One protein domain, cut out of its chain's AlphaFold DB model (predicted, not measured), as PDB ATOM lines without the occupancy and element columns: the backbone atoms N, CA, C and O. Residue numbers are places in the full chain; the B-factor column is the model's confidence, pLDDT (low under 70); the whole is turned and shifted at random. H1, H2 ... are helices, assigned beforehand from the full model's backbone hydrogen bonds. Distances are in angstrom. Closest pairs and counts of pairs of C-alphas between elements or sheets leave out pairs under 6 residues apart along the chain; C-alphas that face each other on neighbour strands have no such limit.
ATOM      1  N   HIS A  15       1.088  15.032 -56.838       73.44
ATOM      2  CA  HIS A  15      -0.169  15.449 -56.220       73.44
ATOM      3  C   HIS A  15       0.065  16.330 -54.987       73.44
ATOM      4  O   HIS A  15      -0.495  17.424 -54.912       73.44
ATOM      5  N   MET A  16       0.967  15.943 -54.077       72.00
ATOM      6  CA  MET A  16       1.353  16.790 -52.940       72.00
ATOM      7  C   MET A  16       1.911  18.142 -53.407       72.00
ATOM      8  O   MET A  16       1.494  19.183 -52.905       72.00
ATOM      9  N   LEU A  17       2.791  18.168 -54.414       76.00
ATOM     10  CA  LEU A  17       3.324  19.425 -54.955       76.00
ATOM     11  C   LEU A  17       2.260  20.281 -55.665       76.00
ATOM     12  O   LEU A  17       2.372  21.507 -55.663       76.00
ATOM     13  N   LYS A  18       1.219  19.674 -56.246       74.25
ATOM     14  CA  LYS A  18       0.050  20.381 -56.793       74.25
ATOM     15  C   LYS A  18      -0.776  21.020 -55.670       74.25
ATOM     16  O   LYS A  18      -1.067  22.209 -55.760       74.25
ATOM     17  N   VAL A  19      -1.060  20.276 -54.598       70.81
ATOM     18  CA  VAL A  19      -1.787  20.758 -53.406       70.81
ATOM     19  C   VAL A  19      -1.030  21.903 -52.717       70.81
ATOM     20  O   VAL A  19      -1.599  22.975 -52.497       70.81
ATOM     21  N   MET A  20       0.278  21.750 -52.485       68.75
ATOM     22  CA  MET A  20       1.132  22.813 -51.930       68.75
ATOM     23  C   MET A  20       1.181  24.063 -52.823       68.75
ATOM     24  O   MET A  20       1.245  25.180 -52.316       68.75
ATOM     25  N   ARG A  21       1.097  23.912 -54.154       70.19
ATOM     26  CA  ARG A  21       0.993  25.051 -55.084       70.19
ATOM     27  C   ARG A  21      -0.357  25.762 -55.019       70.19
ATOM     28  O   ARG A  21      -0.365  26.983 -55.128       70.19
ATOM     29  N   GLU A  37       2.871  29.208 -31.563       83.44
ATOM     30  CA  GLU A  37       2.565  27.797 -31.419       83.44
ATOM     31  C   GLU A  37       1.350  27.482 -32.297       83.44
ATOM     32  O   GLU A  37       0.462  28.318 -32.452       83.44
ATOM     33  N   VAL A  38       1.341  26.298 -32.905       86.25
ATOM     34  CA  VAL A  38       0.233  25.854 -33.760       86.25
ATOM     35  C   VAL A  38      -0.996  25.657 -32.877       86.25
ATOM     36  O   VAL A  38      -0.891  24.957 -31.867       86.25
ATOM     37  N   ASP A  39      -2.144  26.239 -33.228       89.00
ATOM     38  CA  ASP A  39      -3.338  26.136 -32.384       89.00
ATOM     39  C   ASP A  39      -4.041  24.789 -32.607       89.00
ATOM     40  O   ASP A  39      -4.941  24.628 -33.439       89.00
ATOM     41  N   LEU A  40      -3.591  23.797 -31.834       89.88
ATOM     42  CA  LEU A  40      -4.113  22.431 -31.816       89.88
ATOM     43  C   LEU A  40      -5.550  22.324 -31.271       89.88
ATOM     44  O   LEU A  40      -6.131  21.242 -31.354       89.88
ATOM     45  N   GLU A  41      -6.162  23.398 -30.758       88.50
ATOM     46  CA  GLU A  41      -7.610  23.420 -30.504       88.50
ATOM     47  C   GLU A  41      -8.405  23.679 -31.800       88.50
ATOM     48  O   GLU A  41      -9.587  23.336 -31.889       88.50
ATOM     49  N   THR A  42      -7.767  24.206 -32.855       87.81
ATOM     50  CA  THR A  42      -8.407  24.449 -34.157       87.81
ATOM     51  C   THR A  42      -8.241  23.291 -35.143       87.81
ATOM     52  O   THR A  42      -7.237  22.574 -35.180       87.81
ATOM     53  N   VAL A  43      -9.213  23.147 -36.049       87.12
ATOM     54  CA  VAL A  43      -9.122  22.206 -37.183       87.12
ATOM     55  C   VAL A  43      -7.940  22.554 -38.104       87.12
ATOM     56  O   VAL A  43      -7.314  21.658 -38.667       87.12
ATOM     57  N   ALA A  44      -7.603  23.842 -38.237       90.06
ATOM     58  CA  ALA A  44      -6.493  24.301 -39.066       90.06
ATOM     59  C   ALA A  44      -5.129  23.891 -38.491       90.06
ATOM     60  O   ALA A  44      -4.302  23.361 -39.236       90.06
ATOM     61  N   GLY A  45      -4.919  24.064 -37.184       90.88
ATOM     62  CA  GLY A  45      -3.710  23.639 -36.485       90.88
ATOM     63  C   GLY A  45      -3.531  22.121 -36.481       90.88
ATOM     64  O   GLY A  45      -2.455  21.634 -36.820       90.88
ATOM     65  N   ASN A  46      -4.600  21.349 -36.242       92.69
ATOM     66  CA  ASN A  46      -4.560  19.880 -36.342       92.69
ATOM     67  C   ASN A  46      -4.140  19.390 -37.743       92.69
ATOM     68  O   ASN A  46      -3.320  18.477 -37.872       92.69
ATOM     69  N   VAL A  47      -4.663  20.007 -38.811       92.38
ATOM     70  CA  VAL A  47      -4.258  19.700 -40.198       92.38
ATOM     71  C   VAL A  47      -2.814  20.138 -40.465       92.38
ATOM     72  O   VAL A  47      -2.066  19.419 -41.133       92.38
ATOM     73  N   ALA A  48      -2.396  21.289 -39.940       94.00
ATOM     74  CA  ALA A  48      -1.049  21.816 -40.111       94.00
ATOM     75  C   ALA A  48       0.027  20.969 -39.411       94.00
ATOM     76  O   ALA A  48       1.065  20.693 -40.019       94.00
ATOM     77  N   ASP A  49      -0.227  20.511 -38.182       93.62
ATOM     78  CA  ASP A  49       0.670  19.608 -37.458       93.62
ATOM     79  C   ASP A  49       0.731  18.226 -38.122       93.62
ATOM     80  O   ASP A  49       1.820  17.732 -38.416       93.62
ATOM     81  N   SER A  50      -0.418  17.662 -38.514       93.88
ATOM     82  CA  SER A  50      -0.477  16.406 -39.280       93.88
ATOM     83  C   SER A  50       0.374  16.474 -40.559       93.88
ATOM     84  O   SER A  50       1.148  15.563 -40.860       93.88
ATOM     85  N   LEU A  51       0.290  17.581 -41.308       92.50
ATOM     86  CA  LEU A  51       1.110  17.804 -42.503       92.50
ATOM     87  C   LEU A  51       2.596  17.994 -42.164       92.50
ATOM     88  O   LEU A  51       3.449  17.441 -42.861       92.50
ATOM     89  N   SER A  52       2.925  18.722 -41.093       93.94
ATOM     90  CA  SER A  52       4.293  18.842 -40.565       93.94
ATOM     91  C   SER A  52       4.893  17.471 -40.241       93.94
ATOM     92  O   SER A  52       5.986  17.151 -40.718       93.94
ATOM     93  N   GLN A  53       4.151  16.619 -39.530       92.50
ATOM     94  CA  GLN A  53       4.565  15.268 -39.163       92.50
ATOM     95  C   GLN A  53       4.769  14.381 -40.403       92.50
ATOM     96  O   GLN A  53       5.794  13.706 -40.512       92.50
ATOM     97  N   ILE A  54       3.879  14.452 -41.401       91.88
ATOM     98  CA  ILE A  54       4.046  13.758 -42.693       91.88
ATOM     99  C   ILE A  54       5.322  14.223 -43.419       91.88
ATOM    100  O   ILE A  54       6.091  13.392 -43.914       91.88
ATOM    101  N   PHE A  55       5.604  15.529 -43.469       90.56
ATOM    102  CA  PHE A  55       6.829  16.040 -44.100       90.56
ATOM    103  C   PHE A  55       8.099  15.725 -43.298       90.56
ATOM    104  O   PHE A  55       9.145  15.504 -43.910       90.56
ATOM    105  N   LEU A  56       8.036  15.639 -41.966       91.69
ATOM    106  CA  LEU A  56       9.128  15.148 -41.116       91.69
ATOM    107  C   LEU A  56       9.436  13.670 -41.397       91.69
ATOM    108  O   LEU A  56      10.587  13.331 -41.668       91.69
ATOM    109  N   LEU A  57       8.410  12.814 -41.417       92.38
ATOM    110  CA  LEU A  57       8.528  11.374 -41.681       92.38
ATOM    111  C   LEU A  57       8.873  11.046 -43.146       92.38
ATOM    112  O   LEU A  57       9.341   9.947 -43.438       92.38
ATOM    113  N   THR A  58       8.685  11.985 -44.079       90.56
ATOM    114  CA  THR A  58       9.019  11.809 -45.501       90.56
ATOM    115  C   THR A  58      10.523  11.517 -45.693       90.56
ATOM    116  O   THR A  58      11.355  12.392 -45.426       90.56
ATOM    117  N   PRO A  59      10.923  10.345 -46.241       87.12
ATOM    118  CA  PRO A  59      12.343   9.992 -46.379       87.12
ATOM    119  C   PRO A  59      13.115  10.842 -47.402       87.12
ATOM    120  O   PRO A  59      14.339  10.922 -47.356       87.12
ATOM    121  N   ARG A  60      12.413  11.479 -48.350       90.12
ATOM    122  CA  ARG A  60      13.010  12.359 -49.364       90.12
ATOM    123  C   ARG A  60      13.170  13.780 -48.823       90.12
ATOM    124  O   ARG A  60      12.246  14.588 -48.904       90.12
ATOM    125  N   ALA A  61      14.368  14.088 -48.324       90.31
ATOM    126  CA  ALA A  61      14.724  15.416 -47.819       90.31
ATOM    127  C   ALA A  61      14.469  16.544 -48.840       90.31
ATOM    128  O   ALA A  61      14.004  17.610 -48.454       90.31
ATOM    129  N   GLU A  62      14.679  16.284 -50.135       92.19
ATOM    130  CA  GLU A  62      14.367  17.194 -51.253       92.19
ATOM    131  C   GLU A  62      12.908  17.680 -51.248       92.19
ATOM    132  O   GLU A  62      12.631  18.848 -51.511       92.19
ATOM    133  N   ILE A  63      11.964  16.789 -50.929       90.88
ATOM    134  CA  ILE A  63      10.525  17.078 -50.960       90.88
ATOM    135  C   ILE A  63      10.126  17.899 -49.735       90.88
ATOM    136  O   ILE A  63       9.399  18.880 -49.876       90.88
ATOM    137  N   ARG A  64      10.662  17.554 -48.556       92.25
ATOM    138  CA  ARG A  64      10.523  18.358 -47.334       92.25
ATOM    139  C   ARG A  64      11.104  19.761 -47.526       92.25
ATOM    140  O   ARG A  64      10.406  20.736 -47.273       92.25
ATOM    141  N   ALA A  65      12.330  19.871 -48.040       91.19
ATOM    142  CA  ALA A  65      12.980  21.154 -48.308       91.19
ATOM    143  C   ALA A  65      12.160  22.021 -49.276       91.19
ATOM    144  O   ALA A  65      11.917  23.191 -48.996       91.19
ATOM    145  N   ARG A  66      11.648  21.435 -50.366       92.12
ATOM    146  CA  ARG A  66      10.794  22.135 -51.337       92.12
ATOM    147  C   ARG A  66       9.425  22.530 -50.773       92.12
ATOM    148  O   ARG A  66       8.878  23.560 -51.157       92.12
ATOM    149  N   ALA A  67       8.851  21.728 -49.877       89.81
ATOM    150  CA  ALA A  67       7.616  22.085 -49.183       89.81
ATOM    151  C   ALA A  67       7.837  23.260 -48.218       89.81
ATOM    152  O   ALA A  67       7.009  24.166 -48.169       89.81
ATOM    153  N   TYR A  68       8.970  23.283 -47.511       93.12
ATOM    154  CA  TYR A  68       9.353  24.385 -46.627       93.12
ATOM    155  C   TYR A  68       9.626  25.669 -47.437       93.12
ATOM    156  O   TYR A  68       9.051  26.712 -47.130       93.12
ATOM    157  N   GLU A  69      10.363  25.571 -48.550       93.75
ATOM    158  CA  GLU A  69      10.594  26.653 -49.527       93.75
ATOM    159  C   GLU A  69       9.276  27.275 -50.038       93.75
ATOM    160  O   GLU A  69       9.111  28.492 -49.995       93.75
ATOM    161  N   LEU A  70       8.296  26.457 -50.451       91.69
ATOM    162  CA  LEU A  70       6.973  26.918 -50.919       91.69
ATOM    163  C   LEU A  70       6.118  27.589 -49.822       91.69
ATOM    164  O   LEU A  70       5.187  28.349 -50.122       91.69
ATOM    165  N   MET A  71       6.410  27.316 -48.549       87.81
ATOM    166  CA  MET A  71       5.748  27.965 -47.415       87.81
ATOM    167  C   MET A  71       6.490  29.204 -46.901       87.81
ATOM    168  O   MET A  71       5.868  30.007 -46.209       87.81
ATOM    169  N   GLY A  72       7.762  29.395 -47.272       91.88
ATOM    170  CA  GLY A  72       8.645  30.402 -46.673       91.88
ATOM    171  C   GLY A  72       9.189  29.992 -45.298       91.88
ATOM    172  O   GLY A  72       9.585  30.850 -44.520       91.88
ATOM    173  N   ALA A  73       9.176  28.693 -44.987       92.31
ATOM    174  CA  ALA A  73       9.600  28.135 -43.708       92.31
ATOM    175  C   ALA A  73      11.030  27.574 -43.767       92.31
ATOM    176  O   ALA A  73      11.534  27.194 -44.830       92.31
ATOM    177  N   HIS A  74      11.678  27.478 -42.610       91.31
ATOM    178  CA  HIS A  74      12.998  26.870 -42.422       91.31
ATOM    179  C   HIS A  74      12.958  25.697 -41.426       91.31
ATOM    180  O   HIS A  74      13.788  24.791 -41.519       91.31
ATOM    181  N   SER A  75      11.957  25.650 -40.539       92.25
ATOM    182  CA  SER A  75      11.683  24.524 -39.634       92.25
ATOM    183  C   SER A  75      10.298  23.892 -39.839       92.25
ATOM    184  O   SER A  75       9.401  24.479 -40.445       92.25
ATOM    185  N   ALA A  76      10.095  22.687 -39.294       90.81
ATOM    186  CA  ALA A  76       8.795  22.007 -39.307       90.81
ATOM    187  C   ALA A  76       7.709  22.772 -38.522       90.81
ATOM    188  O   ALA A  76       6.558  22.822 -38.951       90.81
ATOM    189  N   ARG A  77       8.092  23.429 -37.416       91.50
ATOM    190  CA  ARG A  77       7.205  24.278 -36.604       91.50
ATOM    191  C   ARG A  77       6.743  25.503 -37.392       91.50
ATOM    192  O   ARG A  77       5.549  25.764 -37.474       91.50
ATOM    193  N   GLU A  78       7.672  26.207 -38.043       92.00
ATOM    194  CA  GLU A  78       7.330  27.315 -38.946       92.00
ATOM    195  C   GLU A  78       6.475  26.853 -40.125       92.00
ATOM    196  O   GLU A  78       5.584  27.585 -40.549       92.00
ATOM    197  N   PHE A  79       6.737  25.663 -40.673       93.56
ATOM    198  CA  PHE A  79       5.941  25.095 -41.756       93.56
ATOM    199  C   PHE A  79       4.486  24.894 -41.317       93.56
ATOM    200  O   PHE A  79       3.590  25.373 -42.008       93.56
ATOM    201  N   ALA A  80       4.253  24.273 -40.156       94.19
ATOM    202  CA  ALA A  80       2.913  24.118 -39.596       94.19
ATOM    203  C   ALA A  80       2.243  25.483 -39.363       94.19
ATOM    204  O   ALA A  80       1.188  25.745 -39.934       94.19
ATOM    205  N   ALA A  81       2.895  26.410 -38.653       92.69
ATOM    206  CA  ALA A  81       2.340  27.741 -38.390       92.69
ATOM    207  C   ALA A  81       2.027  28.541 -39.676       92.69
ATOM    208  O   ALA A  81       1.115  29.367 -39.691       92.69
ATOM    209  N   HIS A  82       2.762  28.321 -40.776       92.38
ATOM    210  CA  HIS A  82       2.440  28.906 -42.085       92.38
ATOM    211  C   HIS A  82       1.296  28.181 -42.807       92.38
ATOM    212  O   HIS A  82       0.509  28.841 -43.488       92.38
ATOM    213  N   VAL A  83       1.183  26.854 -42.692       92.44
ATOM    214  CA  VAL A  83       0.051  26.087 -43.242       92.44
ATOM    215  C   VAL A  83      -1.238  26.487 -42.532       92.44
ATOM    216  O   VAL A  83      -2.205  26.848 -43.201       92.44
ATOM    217  N   GLU A  84      -1.230  26.532 -41.200       93.44
ATOM    218  CA  GLU A  84      -2.360  26.969 -40.380       93.44
ATOM    219  C   GLU A  84      -2.813  28.386 -40.744       93.44
ATOM    220  O   GLU A  84      -3.978  28.579 -41.090       93.44
ATOM    221  N   ARG A  85      -1.903  29.373 -40.757       90.88
ATOM    222  CA  ARG A  85      -2.246  30.754 -41.145       90.88
ATOM    223  C   ARG A  85      -2.855  30.836 -42.548       90.88
ATOM    224  O   ARG A  85      -3.790  31.607 -42.746       90.88
ATOM    225  N   ARG A  86      -2.395  30.027 -43.516       89.19
ATOM    226  CA  ARG A  86      -3.001  29.987 -44.863       89.19
ATOM    227  C   ARG A  86      -4.365  29.284 -44.890       89.19
ATOM    228  O   ARG A  86      -5.231  29.733 -45.638       89.19
ATOM    229  N   ILE A  87      -4.590  28.246 -44.078       89.94
ATOM    230  CA  ILE A  87      -5.912  27.612 -43.921       89.94
ATOM    231  C   ILE A  87      -6.888  28.597 -43.264       89.94
ATOM    232  O   ILE A  87      -7.960  28.842 -43.810       89.94
ATOM    233  N   ASN A  88      -6.506  29.226 -42.151       88.88
ATOM    234  CA  ASN A  88      -7.342  30.193 -41.439       88.88
ATOM    235  C   ASN A  88      -7.664  31.427 -42.300       88.88
ATOM    236  O   ASN A  88      -8.823  31.834 -42.356       88.88
ATOM    237  N   ALA A  89      -6.703  31.960 -43.064       87.25
ATOM    238  CA  ALA A  89      -6.968  33.028 -44.032       87.25
ATOM    239  C   ALA A  89      -7.939  32.593 -45.149       87.25
ATOM    240  O   ALA A  89      -8.813  33.364 -45.543       87.25
ATOM    241  N   TYR A  90      -7.831  31.352 -45.643       83.94
ATOM    242  CA  TYR A  90      -8.769  30.805 -46.630       83.94
ATOM    243  C   TYR A  90     -10.182  30.618 -46.054       83.94
ATOM    244  O   TYR A  90     -11.157  30.908 -46.742       83.94
ATOM    245  N   LEU A  91     -10.308  30.189 -44.795       82.06
ATOM    246  CA  LEU A  91     -11.597  30.067 -44.105       82.06
ATOM    247  C   LEU A  91     -12.242  31.438 -43.845       82.06
ATOM    248  O   LEU A  91     -13.440  31.589 -44.062       82.06
ATOM    249  N   GLN A  92     -11.461  32.456 -43.467       81.75
ATOM    250  CA  GLN A  92     -11.951  33.831 -43.293       81.75
ATOM    251  C   GLN A  92     -12.463  34.422 -44.618       81.75
ATOM    252  O   GLN A  92     -13.617  34.843 -44.693       81.75
ATOM    253  N   LEU A  93     -11.661  34.350 -45.690       68.56
ATOM    254  CA  LEU A  93     -12.072  34.739 -47.050       68.56
ATOM    255  C   LEU A  93     -13.281  33.929 -47.550       68.56
ATOM    256  O   LEU A  93     -14.139  34.448 -48.264       68.56
ATOM    257  N   GLY A  94     -13.347  32.649 -47.177       62.16
ATOM    258  CA  GLY A  94     -14.467  31.765 -47.464       62.16
ATOM    259  C   GLY A  94     -15.756  32.250 -46.809       62.16
ATOM    260  O   GLY A  94     -16.773  32.336 -47.491       62.16
ATOM    261  N   ASN A  95     -15.720  32.615 -45.528       59.88
ATOM    262  CA  ASN A  95     -16.893  33.091 -44.794       59.88
ATOM    263  C   ASN A  95     -17.420  34.415 -45.369       59.88
ATOM    264  O   ASN A  95     -18.597  34.483 -45.710       59.88
ATOM    265  N   GLU A  96     -16.563  35.409 -45.632       59.38
ATOM    266  CA  GLU A  96     -16.989  36.676 -46.263       59.38
ATOM    267  C   GLU A  96     -17.700  36.463 -47.619       59.38
ATOM    268  O   GLU A  96     -18.676  37.147 -47.946       59.38
ATOM    269  N   ALA A  97     -17.252  35.475 -48.403       57.00
ATOM    270  CA  ALA A  97     -17.869  35.101 -49.675       57.00
ATOM    271  C   ALA A  97     -19.110  34.189 -49.536       57.00
ATOM    272  O   ALA A  97     -19.939  34.145 -50.449       57.00
ATOM    273  N   ASN A  98     -19.250  33.457 -48.427       54.22
ATOM    274  CA  ASN A  98     -20.297  32.454 -48.214       54.22
ATOM    275  C   ASN A  98     -21.468  32.957 -47.364       54.22
ATOM    276  O   ASN A  98     -22.595  32.560 -47.642       54.22
ATOM    277  N   ASP A  99     -21.251  33.871 -46.418       55.78
ATOM    278  CA  ASP A  99     -22.313  34.490 -45.604       55.78
ATOM    279  C   ASP A  99     -23.285  35.323 -46.463       55.78
ATOM    280  O   ASP A  99     -24.437  35.552 -46.097       55.78
ATOM    281  N   ASN A 100     -22.836  35.729 -47.656       55.78
ATOM    282  CA  ASN A 100     -23.648  36.377 -48.683       55.78
ATOM    283  C   ASN A 100     -24.411  35.391 -49.596       55.78
ATOM    284  O   ASN A 100     -25.274  35.826 -50.359       55.78
ATOM    285  N   ARG A 101     -24.129  34.077 -49.546       59.75
ATOM    286  CA  ARG A 101     -24.888  33.054 -50.287       59.75
ATOM    287  C   ARG A 101     -26.104  32.629 -49.477       59.75
ATOM    288  O   ARG A 101     -25.991  32.167 -48.345       59.75
ATOM    289  N   SER A 102     -27.292  32.733 -50.063       64.88
ATOM    290  CA  SER A 102     -28.509  32.356 -49.351       64.88
ATOM    291  C   SER A 102     -28.568  30.845 -49.098       64.88
ATOM    292  O   SER A 102     -28.168  30.025 -49.928       64.88
ATOM    293  N   ILE A 103     -29.192  30.449 -47.985       70.12
ATOM    294  CA  ILE A 103     -29.485  29.036 -47.667       70.12
ATOM    295  C   ILE A 103     -30.274  28.355 -48.810       70.12
ATOM    296  O   ILE A 103     -30.187  27.141 -49.000       70.12
ATOM    297  N   LEU A 104     -31.026  29.128 -49.604       71.50
ATOM    298  CA  LEU A 104     -31.747  28.653 -50.786       71.50
ATOM    299  C   LEU A 104     -30.821  28.339 -51.972       71.50
ATOM    300  O   LEU A 104     -31.092  27.390 -52.702       71.50
ATOM    301  N   GLU A 105     -29.739  29.091 -52.169       77.00
ATOM    302  CA  GLU A 105     -28.731  28.811 -53.201       77.00
ATOM    303  C   GLU A 105     -27.892  27.591 -52.830       77.00
ATOM    304  O   GLU A 105     -27.787  26.676 -53.639       77.00
ATOM    305  N   ILE A 106     -27.430  27.492 -51.580       79.25
ATOM    306  CA  ILE A 106     -26.688  26.319 -51.081       79.25
ATOM    307  C   ILE A 106     -27.530  25.035 -51.232       79.25
ATOM    308  O   ILE A 106     -27.027  23.993 -51.657       79.25
ATOM    309  N   ARG A 107     -28.841  25.101 -50.953       78.56
ATOM    310  CA  ARG A 107     -29.769  23.978 -51.194       78.56
ATOM    311  C   ARG A 107     -29.913  23.652 -52.685       78.56
ATOM    312  O   ARG A 107     -29.851  22.477 -53.034       78.56
ATOM    313  N   LYS A 108     -30.044  24.653 -53.564       87.31
ATOM    314  CA  LYS A 108     -30.097  24.450 -55.027       87.31
ATOM    315  C   LYS A 108     -28.814  23.823 -55.576       87.31
ATOM    316  O   LYS A 108     -28.912  22.886 -56.360       87.31
ATOM    317  N   GLU A 109     -27.640  24.295 -55.157       81.44
ATOM    318  CA  GLU A 109     -26.337  23.736 -55.550       81.44
ATOM    319  C   GLU A 109     -26.222  22.264 -55.117       81.44
ATOM    320  O   GLU A 109     -25.943  21.393 -55.943       81.44
ATOM    321  N   ARG A 110     -26.543  21.959 -53.850       86.31
ATOM    322  CA  ARG A 110     -26.570  20.588 -53.310       86.31
ATOM    323  C   ARG A 110     -27.536  19.677 -54.071       86.31
ATOM    324  O   ARG A 110     -27.199  18.533 -54.372       86.31
ATOM    325  N   ASP A 111     -28.744  20.151 -54.356       86.44
ATOM    326  CA  ASP A 111     -29.782  19.323 -54.972       86.44
ATOM    327  C   ASP A 111     -29.554  19.144 -56.484       86.44
ATOM    328  O   ASP A 111     -29.826  18.064 -57.012       86.44
ATOM    329  N   ALA A 112     -28.918  20.114 -57.152       84.50
ATOM    330  CA  ALA A 112     -28.370  19.952 -58.498       84.50
ATOM    331  C   ALA A 112     -27.207  18.943 -58.532       84.50
ATOM    332  O   ALA A 112     -27.191  18.064 -59.394       84.50
ATOM    333  N   ALA A 113     -26.277  18.986 -57.570       81.44
ATOM    334  CA  ALA A 113     -25.216  17.982 -57.448       81.44
ATOM    335  C   ALA A 113     -25.789  16.568 -57.226       81.44
ATOM    336  O   ALA A 113     -25.399  15.623 -57.912       81.44
ATOM    337  N   ARG A 114     -26.799  16.424 -56.357       84.44
ATOM    338  CA  ARG A 114     -27.546  15.166 -56.143       84.44
ATOM    339  C   ARG A 114     -28.337  14.692 -57.368       84.44
ATOM    340  O   ARG A 114     -28.671  13.508 -57.436       84.44
ATOM    341  N   ALA A 115     -28.678  15.577 -58.303       84.62
ATOM    342  CA  ALA A 115     -29.281  15.206 -59.583       84.62
ATOM    343  C   ALA A 115     -28.212  14.736 -60.583       84.62
ATOM    344  O   ALA A 115     -28.370  13.674 -61.179       84.62
ATOM    345  N   MET A 116     -27.091  15.459 -60.701       79.62
ATOM    346  CA  MET A 116     -25.965  15.066 -61.560       79.62
ATOM    347  C   MET A 116     -25.394  13.700 -61.156       79.62
ATOM    348  O   MET A 116     -25.273  12.822 -62.007       79.62
ATOM    349  N   ILE A 117     -25.139  13.476 -59.862       80.94
ATOM    350  CA  ILE A 117     -24.649  12.189 -59.342       80.94
ATOM    351  C   ILE A 117     -25.617  11.052 -59.697       80.94
ATOM    352  O   ILE A 117     -25.183  10.033 -60.229       80.94
ATOM    353  N   ARG A 118     -26.931  11.232 -59.488       80.12
ATOM    354  CA  ARG A 118     -27.930  10.221 -59.880       80.12
ATOM    355  C   ARG A 118     -27.936   9.956 -61.382       80.12
ATOM    356  O   ARG A 118     -27.860   8.798 -61.767       80.12
ATOM    357  N   SER A 119     -27.884  10.992 -62.220       78.50
ATOM    358  CA  SER A 119     -27.822  10.812 -63.678       78.50
ATOM    359  C   SER A 119     -26.571  10.050 -64.144       78.50
ATOM    360  O   SER A 119     -26.650   9.275 -65.092       78.50
ATOM    361  N   LEU A 120     -25.434  10.196 -63.449       72.38
ATOM    362  CA  LEU A 120     -24.213   9.434 -63.731       72.38
ATOM    363  C   LEU A 120     -24.345   7.961 -63.316       72.38
ATOM    364  O   LEU A 120     -23.891   7.084 -64.052       72.38
ATOM    365  N   PHE A 121     -24.992   7.669 -62.183       70.88
ATOM    366  CA  PHE A 121     -25.301   6.292 -61.782       70.88
ATOM    367  C   PHE A 121     -26.356   5.639 -62.688       70.88
ATOM    368  O   PHE A 121     -26.226   4.464 -63.015       70.88
ATOM    369  N   GLU A 122     -27.357   6.387 -63.151       78.88
ATOM    370  CA  GLU A 122     -28.402   5.898 -64.062       78.88
ATOM    371  C   GLU A 122     -27.862   5.628 -65.477       78.88
ATOM    372  O   GLU A 122     -28.232   4.627 -66.090       78.88
ATOM    373  N   GLN A 123     -26.950   6.466 -65.987       68.38
ATOM    374  CA  GLN A 123     -26.334   6.272 -67.308       68.38
ATOM    375  C   GLN A 123     -25.305   5.131 -67.333       68.38
ATOM    376  O   GLN A 123     -25.274   4.370 -68.297       68.38
ATOM    377  N   ASN A 124     -24.476   4.991 -66.292       60.41
ATOM    378  CA  ASN A 124     -23.380   4.012 -66.283       60.41
ATOM    379  C   ASN A 124     -23.737   2.689 -65.580       60.41
ATOM    380  O   ASN A 124     -23.183   1.645 -65.925       60.41
ATOM    381  N   GLY A 125     -24.666   2.706 -64.619       56.72
ATOM    382  CA  GLY A 125     -25.001   1.577 -63.744       56.72
ATOM    383  C   GLY A 125     -25.260   0.238 -64.448       56.72
ATOM    384  O   GLY A 125     -24.599  -0.742 -64.097       56.72
ATOM    385  N   PRO A 126     -26.158   0.150 -65.451       57.09
ATOM    386  CA  PRO A 126     -26.476  -1.126 -66.095       57.09
ATOM    387  C   PRO A 126     -25.387  -1.632 -67.055       57.09
ATOM    388  O   PRO A 126     -25.440  -2.795 -67.443       57.09
TER     389      PRO A 126
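Overview. This is residues 15 to 21 and 37 to 126 of the 458 residues of an uncharacterized protein of Toxocara canis (UniProt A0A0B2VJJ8). Residues 107 to 126 of the longest helix, H5, stick out as a free arm beyond H4, making an L with it; the near part of H4 makes a small bundle, helices side by side, with H2 and H3, and short H1 packs on H3. The 97 printed residues hold five named helices, H1 to H5 in order, and no named strand: all helix. The whole is only just loose, close to extended, with a radius of gyration of the C-alphas of 18.8 A, spanning 49 by 38 by 22 A.

Arrangement. H5, residues 103 to 126, touches no helix. H4, residues 76 to 98, touches H2, residues 43 to 57, closest at C-alphas Ala 80 and Ala 48, 4.6 A apart. H2 with residues 55 to 56 alone touches H3, residues 61 to 71, in a hairpin; their closest C-alphas, Phe 55 and Arg 64, are 5.4 A apart. H1, residues 15 to 21, touches H3, closest at C-alphas Met 20 and Ala 67, 7.1 A. Every O i to N i+4 pair is within hydrogen-bond range in H1 to H4, and 18 of 20 in H5.

Along the chain. H5 runs 35.5 A from C-alpha 103 at (-29.485, 29.036, -47.667) to C-alpha 126 at (-26.476, -1.126, -66.095); H4 is 32.2 A long.

Size, cuts and confidence. Residues 22 to 36 are not printed, a gap of 23.9 A between C-alphas 21 and 37. The pLDDT is under 70 at residues 20, 93 to 102 and 123 to 126.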